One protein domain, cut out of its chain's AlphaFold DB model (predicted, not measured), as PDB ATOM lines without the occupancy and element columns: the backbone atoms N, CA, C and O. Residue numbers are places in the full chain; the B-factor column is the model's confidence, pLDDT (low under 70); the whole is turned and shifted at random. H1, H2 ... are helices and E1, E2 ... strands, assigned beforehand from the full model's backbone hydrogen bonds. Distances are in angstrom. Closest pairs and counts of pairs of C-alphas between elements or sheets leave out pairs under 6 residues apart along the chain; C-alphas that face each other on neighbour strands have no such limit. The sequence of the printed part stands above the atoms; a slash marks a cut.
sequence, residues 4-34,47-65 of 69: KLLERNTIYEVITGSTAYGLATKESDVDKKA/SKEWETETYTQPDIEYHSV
ATOM      1  N   LYS A   4      96.378  49.743 108.941       93.44
ATOM      2  CA  LYS A   4      96.962  48.478 109.423       93.44
ATOM      3  C   LYS A   4      97.712  47.733 108.326       93.44
ATOM      4  O   LYS A   4      98.657  47.000 108.616       93.44
ATOM      5  N   LEU A   5      97.269  47.874 107.076       92.88
ATOM      6  CA  LEU A   5      97.973  47.303 105.934       92.88
ATOM      7  C   LEU A   5      99.300  48.032 105.728       92.88
ATOM      8  O   LEU A   5     100.313  47.360 105.572       92.88
ATOM      9  N   LEU A   6      99.303  49.364 105.770       93.94
ATOM     10  CA  LEU A   6     100.522  50.161 105.626       93.94
ATOM     11  C   LEU A   6     101.531  49.836 106.732       93.94
ATOM     12  O   LEU A   6     102.638  49.418 106.419       93.94
ATOM     13  N   GLU A   7     101.113  49.879 108.001       94.31
ATOM     14  CA  GLU A   7     101.966  49.586 109.165       94.31
ATOM     15  C   GLU A   7     102.648  48.212 109.080       94.31
ATOM     16  O   GLU A   7     103.838  48.082 109.348       94.31
ATOM     17  N   ARG A   8     101.908  47.171 108.676       95.88
ATOM     18  CA  ARG A   8     102.447  45.804 108.546       95.88
ATOM     19  C   ARG A   8     103.427  45.635 107.389       95.88
ATOM     20  O   ARG A   8     104.157  44.650 107.372       95.88
ATOM     21  N   ASN A   9     103.378  46.533 106.413       94.44
ATOM     22  CA  ASN A   9     104.190  46.491 105.201       94.44
ATOM     23  C   ASN A   9     105.236  47.621 105.169       94.44
ATOM     24  O   ASN A   9     105.912  47.810 104.154       94.44
ATOM     25  N   THR A  10     105.383  48.363 106.269       95.62
ATOM     26  CA  THR A  10     106.451  49.342 106.456       95.62
ATOM     27  C   THR A  10     107.783  48.619 106.597       95.62
ATOM     28  O   THR A  10     107.965  47.793 107.489       95.62
ATOM     29  N   ILE A  11     108.731  48.955 105.728       95.81
ATOM     30  CA  ILE A  11     110.100  48.418 105.765       95.81
ATOM     31  C   ILE A  11     111.096  49.398 106.390       95.81
ATOM     32  O   ILE A  11     112.195  49.005 106.776       95.81
ATOM     33  N   TYR A  12     110.722  50.673 106.483       96.38
ATOM     34  CA  TYR A  12     111.539  51.722 107.074       96.38
ATOM     35  C   TYR A  12     110.638  52.807 107.655       96.38
ATOM     36  O   TYR A  12     109.717  53.256 106.980       96.38
ATOM     37  N   GLU A  13     110.903  53.230 108.888       96.44
ATOM     38  CA  GLU A  13     110.195  54.316 109.571       96.44
ATOM     39  C   GLU A  13     111.220  55.207 110.268       96.44
ATOM     40  O   GLU A  13     112.152  54.712 110.907       96.44
ATOM     41  N   VAL A  14     111.042  56.520 110.155       96.25
ATOM     42  CA  VAL A  14     111.893  57.513 110.814       96.25
ATOM     43  C   VAL A  14     111.064  58.606 111.458       96.25
ATOM     44  O   VAL A  14     110.014  59.000 110.950       96.25
ATOM     45  N   ILE A  15     111.583  59.120 112.571       96.31
ATOM     46  CA  ILE A  15     111.104  60.357 113.177       96.31
ATOM     47  C   ILE A  15     111.706  61.528 112.403       96.31
ATOM     48  O   ILE A  15     112.884  61.515 112.044       96.31
ATOM     49  N   THR A  16     110.888  62.538 112.156       94.50
ATOM     50  CA  THR A  16     111.253  63.761 111.442       94.50
ATOM     51  C   THR A  16     110.846  64.989 112.262       94.50
ATOM     52  O   THR A  16     110.557  64.877 113.455       94.50
ATOM     53  N   GLY A  17     110.905  66.176 111.660       92.88
ATOM     54  CA  GLY A  17     110.475  67.408 112.317       92.88
ATOM     55  C   GLY A  17     111.347  67.814 113.508       92.88
ATOM     56  O   GLY A  17     112.522  67.450 113.607       92.88
ATOM     57  N   SER A  18     110.768  68.601 114.416       94.62
ATOM     58  CA  SER A  18     111.473  69.195 115.567       94.62
ATOM     59  C   SER A  18     112.154  68.148 116.459       94.62
ATOM     60  O   SER A  18     113.256  68.386 116.962       94.62
ATOM     61  N   THR A  19     111.549  66.962 116.584       95.19
ATOM     62  CA  THR A  19     112.095  65.836 117.350       95.19
ATOM     63  C   THR A  19     113.409  65.329 116.753       95.19
ATOM     64  O   THR A  19     114.370  65.122 117.493       95.19
ATOM     65  N   ALA A  20     113.504  65.198 115.427       94.81
ATOM     66  CA  ALA A  20     114.730  64.740 114.766       94.81
ATOM     67  C   ALA A  20     115.902  65.727 114.913       94.81
ATOM     68  O   ALA A  20     117.059  65.312 114.941       94.81
ATOM     69  N   TYR A  21     115.609  67.023 115.045       93.69
ATOM     70  CA  TYR A  21     116.619  68.071 115.227       93.69
ATOM     71  C   TYR A  21     116.959  68.362 116.696       93.69
ATOM     72  O   TYR A  21     117.799  69.219 116.963       93.69
ATOM     73  N   GLY A  22     116.312  67.694 117.658       95.12
ATOM     74  CA  GLY A  22     116.481  68.001 119.083       95.12
ATOM     75  C   GLY A  22     115.925  69.373 119.488       95.12
ATOM     76  O   GLY A  22     116.348  69.937 120.494       95.12
ATOM     77  N   LEU A  23     114.990  69.917 118.704       96.19
ATOM     78  CA  LEU A  23     114.341  71.217 118.919       96.19
ATOM     79  C   LEU A  23     112.913  71.082 119.474       96.19
ATOM     80  O   LEU A  23     112.197  72.076 119.576       96.19
ATOM     81  N   ALA A  24     112.480  69.861 119.796       96.56
ATOM     82  CA  ALA A  24     111.146  69.598 120.317       96.56
ATOM     83  C   ALA A  24     110.914  70.297 121.666       96.56
ATOM     84  O   ALA A  24     111.743  70.240 122.579       96.56
ATOM     85  N   THR A  25     109.756  70.938 121.798       94.88
ATOM     86  CA  THR A  25     109.253  71.492 123.057       94.88
ATOM     87  C   THR A  25     108.204  70.554 123.657       94.88
ATOM     88  O   THR A  25     107.867  69.521 123.087       94.88
ATOM     89  N   LYS A  26     107.653  70.905 124.825       93.75
ATOM     90  CA  LYS A  26     106.580  70.118 125.463       93.75
ATOM     91  C   LYS A  26     105.275  70.088 124.661       93.75
ATOM     92  O   LYS A  26     104.436  69.236 124.926       93.75
ATOM     93  N   GLU A  27     105.103  71.036 123.750       94.19
ATOM     94  CA  GLU A  27     103.916  71.169 122.901       94.19
ATOM     95  C   GLU A  27     104.146  70.574 121.508       94.19
ATOM     96  O   GLU A  27     103.212  70.508 120.716       94.19
ATOM     97  N   SER A  28     105.377  70.149 121.202       90.62
ATOM     98  CA  SER A  28     105.703  69.531 119.923       90.62
ATOM     99  C   SER A  28     105.082  68.142 119.803       90.62
ATOM    100  O   SER A  28     105.127  67.330 120.731       90.62
ATOM    101  N   ASP A  29     104.538  67.875 118.628       91.56
ATOM    102  CA  ASP A  29     104.128  66.565 118.147       91.56
ATOM    103  C   ASP A  29     105.330  65.757 117.616       91.56
ATOM    104  O   ASP A  29     106.496  66.167 117.675       91.56
ATOM    105  N   VAL A  30     105.041  64.533 117.164       92.12
ATOM    106  CA  VAL A  30     106.032  63.618 116.592       92.12
ATOM    107  C   VAL A  30     105.648  63.325 115.151       92.12
ATOM    108  O   VAL A  30     104.763  62.507 114.904       92.12
ATOM    109  N   ASP A  31     106.373  63.941 114.222       93.56
ATOM    110  CA  ASP A  31     106.253  63.675 112.793       93.56
ATOM    111  C   ASP A  31     106.996  62.401 112.403       93.56
ATOM    112  O   ASP A  31     108.174  62.217 112.744       93.56
ATOM    113  N   LYS A  32     106.364  61.550 111.600       96.38
ATOM    114  CA  LYS A  32     106.992  60.344 111.059       96.38
ATOM    115  C   LYS A  32     106.896  60.269 109.544       96.38
ATOM    116  O   LYS A  32     105.913  60.686 108.935       96.38
ATOM    117  N   LYS A  33     107.900  59.639 108.943       96.56
ATOM    118  CA  LYS A  33     107.857  59.195 107.547       96.56
ATOM    119  C   LYS A  33     108.145  57.706 107.478       96.56
ATOM    120  O   LYS A  33     109.020  57.211 108.190       96.56
ATOM    121  N   ALA A  34     107.425  57.008 106.613       96.69
ATOM    122  CA  ALA A  34     107.540  55.572 106.429       96.69
ATOM    123  C   ALA A  34     107.622  55.193 104.949       96.69
ATOM    124  O   ALA A  34     106.972  55.797 104.099       96.69
ATOM    125  N   SER A  47      94.355  50.178  88.125       72.19
ATOM    126  CA  SER A  47      94.043  51.460  88.745       72.19
ATOM    127  C   SER A  47      95.305  52.306  88.900       72.19
ATOM    128  O   SER A  47      96.416  51.797  88.815       72.19
ATOM    129  N   LYS A  48      95.132  53.594  89.213       69.00
ATOM    130  CA  LYS A  48      96.245  54.453  89.628       69.00
ATOM    131  C   LYS A  48      97.039  53.776  90.757       69.00
ATOM    132  O   LYS A  48      96.431  53.298  91.720       69.00
ATOM    133  N   GLU A  49      98.363  53.746  90.621       76.50
ATOM    134  CA  GLU A  49      99.271  53.270  91.664       76.50
ATOM    135  C   GLU A  49      99.121  54.127  92.927       76.50
ATOM    136  O   GLU A  49      98.860  55.333  92.874       76.50
ATOM    137  N   TRP A  50      99.232  53.482  94.085       85.00
ATOM    138  CA  TRP A  50      99.247  54.183  95.361       85.00
ATOM    139  C   TRP A  50     100.650  54.746  95.610       85.00
ATOM    140  O   TRP A  50     101.617  53.996  95.535       85.00
ATOM    141  N   GLU A  51     100.738  56.045  95.910       83.12
ATOM    142  CA  GLU A  51     102.011  56.770  96.060       83.12
ATOM    143  C   GLU A  51     102.256  57.243  97.497       83.12
ATOM    144  O   GLU A  51     103.259  56.878  98.103       83.12
ATOM    145  N   THR A  52     101.333  58.026  98.062       90.06
ATOM    146  CA  THR A  52     101.488  58.609  99.401       90.06
ATOM    147  C   THR A  52     100.171  58.583 100.173       90.06
ATOM    148  O   THR A  52      99.103  58.802  99.599       90.06
ATOM    149  N   GLU A  53     100.241  58.358 101.485       92.25
ATOM    150  CA  GLU A  53      99.111  58.504 102.408       92.25
ATOM    151  C   GLU A  53      99.555  59.186 103.708       92.25
ATOM    152  O   GLU A  53     100.560  58.788 104.297       92.25
ATOM    153  N   THR A  54      98.783  60.160 104.190       93.06
ATOM    154  CA  THR A  54      99.081  60.904 105.424       93.06
ATOM    155  C   THR A  54      97.996  60.668 106.468       93.06
ATOM    156  O   THR A  54      96.803  60.734 106.171       93.06
ATOM    157  N   TYR A  55      98.411  60.438 107.710       92.81
ATOM    158  CA  TYR A  55      97.544  60.403 108.888       92.81
ATOM    159  C   TYR A  55      98.033  61.442 109.881       92.81
ATOM    160  O   TYR A  55      99.238  61.613 109.984       92.81
ATOM    161  N   THR A  56      97.122  62.079 110.621       85.25
ATOM    162  CA  THR A  56      97.462  63.197 111.516       85.25
ATOM    163  C   THR A  56      97.449  62.867 113.007       85.25
ATOM    164  O   THR A  56      97.715  63.716 113.847       85.25
ATOM    165  N   GLN A  57      97.106  61.627 113.381       79.88
ATOM    166  CA  GLN A  57      97.040  61.187 114.784       79.88
ATOM    167  C   GLN A  57      97.395  59.691 114.923       79.88
ATOM    168  O   GLN A  57      96.513  58.825 114.840       79.88
ATOM    169  N   PRO A  58      98.676  59.328 115.137       73.56
ATOM    170  CA  PRO A  58      99.877  60.176 115.061       73.56
ATOM    171  C   PRO A  58     100.157  60.693 113.640       73.56
ATOM    172  O   PRO A  58      99.715  60.053 112.681       73.56
ATOM    173  N   ASP A  59     100.901  61.801 113.533       89.69
ATOM    174  CA  ASP A  59     101.389  62.355 112.265       89.69
ATOM    175  C   ASP A  59     102.383  61.397 111.599       89.69
ATOM    176  O   ASP A  59     103.511  61.197 112.058       89.69
ATOM    177  N   ILE A  60     101.941  60.739 110.528       95.12
ATOM    178  CA  ILE A  60     102.772  59.838 109.732       95.12
ATOM    179  C   ILE A  60     102.414  59.916 108.253       95.12
ATOM    180  O   ILE A  60     101.249  59.811 107.860       95.12
ATOM    181  N   GLU A  61     103.447  60.048 107.432       95.31
ATOM    182  CA  GLU A  61     103.358  59.986 105.979       95.31
ATOM    183  C   GLU A  61     103.982  58.681 105.475       95.31
ATOM    184  O   GLU A  61     105.152  58.391 105.729       95.31
ATOM    185  N   TYR A  62     103.189  57.881 104.770       94.75
ATOM    186  CA  TYR A  62     103.620  56.638 104.142       94.75
ATOM    187  C   TYR A  62     103.877  56.874 102.662       94.75
ATOM    188  O   TYR A  62     103.010  57.413 101.981       94.75
ATOM    189  N   HIS A  63     105.015  56.401 102.165       92.12
ATOM    190  CA  HIS A  63     105.407  56.483 100.764       92.12
ATOM    191  C   HIS A  63     105.577  55.088 100.159       92.12
ATOM    192  O   HIS A  63     106.168  54.197 100.783       92.12
ATOM    193  N   SER A  64     105.095  54.901  98.932       89.56
ATOM    194  CA  SER A  64     105.395  53.720  98.132       89.56
ATOM    195  C   SER A  64     106.843  53.741  97.644       89.56
ATOM    196  O   SER A  64     107.445  54.792  97.407       89.56
ATOM    197  N   VAL A  65     107.410  52.552  97.449       82.00
ATOM    198  CA  VAL A  65     108.617  52.400  96.635       82.00
ATOM    199  C   VAL A  65     108.176  52.220  95.186       82.00
ATOM    200  O   VAL A  65     107.867  51.105  94.766       82.00
TER     201      VAL A  65
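Overview. This is residues 4 to 34 and 47 to 65 of the 69 residues of an uncharacterized protein of Aquibacillus halophilus (UniProt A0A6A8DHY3). A small, twisted sheet of four strands makes the body, with a very short helix at either end of E1: H1 before it and H2 after it. The loop of residues 21 to 27 sticks out at one end of a rod, and Ser 47 lies at the other. The printed part has 50 residues, with two named helices and four named strands in the order H1 E1 H2 E2 E3 E4; the class is mixed, helices and strands. Across the mixed sheet the order is E1, E2, E4, E3. The whole is loose, with a radius of gyration of the C-alphas of 12.5 A and spans of 42 by 18 by 17 A.

Along the chain. Find C-alpha 10 at (106.451, 49.342, 106.456); from there E1 runs 13.7 A to residue 15. E2 is residues 32 to 34, 6.7 A. E4, residues 59 to 64, covers 17.0 A and ends at C-alpha 64, (105.395, 53.720, 98.132). E3 is residues 52 to 56, 13.6 A. H1 is residues 4 to 8, 6.2 A, and H2 residues 17 to 20, 5.6 A.

Arrangement. Look first at inner strands E2 and E4, parallel at 18 degrees, with N 34 and O 61 2.8 A apart. Edge strand E1 is antiparallel to E2 at 159 degrees; N 14 and O 33 are 2.9 A apart. E3 and E4 form an antiparallel hairpin at 170 degrees, with N 62 and O 53 2.8 A apart. H1 only grazes the sheet; its closest C-alphas to E4 are those of Leu 6 and Tyr 62, 7.3 A. H2 only just grazes it, with 5 pairs of C-alphas within 10 A. H1 and H2 are apart. In H1 every O i to N i+4 pair is within hydrogen-bond range; H2 is too short for one.

Size, cuts and confidence. The C-alphas farthest apart, Lys 26 and Ser 47, are 43.1 A apart. Residues 35 to 46 are not printed, and C-alphas 34 and 47 stand 22.6 A apart across this cut. The link from H2 to E2 is long, with 11 residues. Residue 48 has pLDDT under 70.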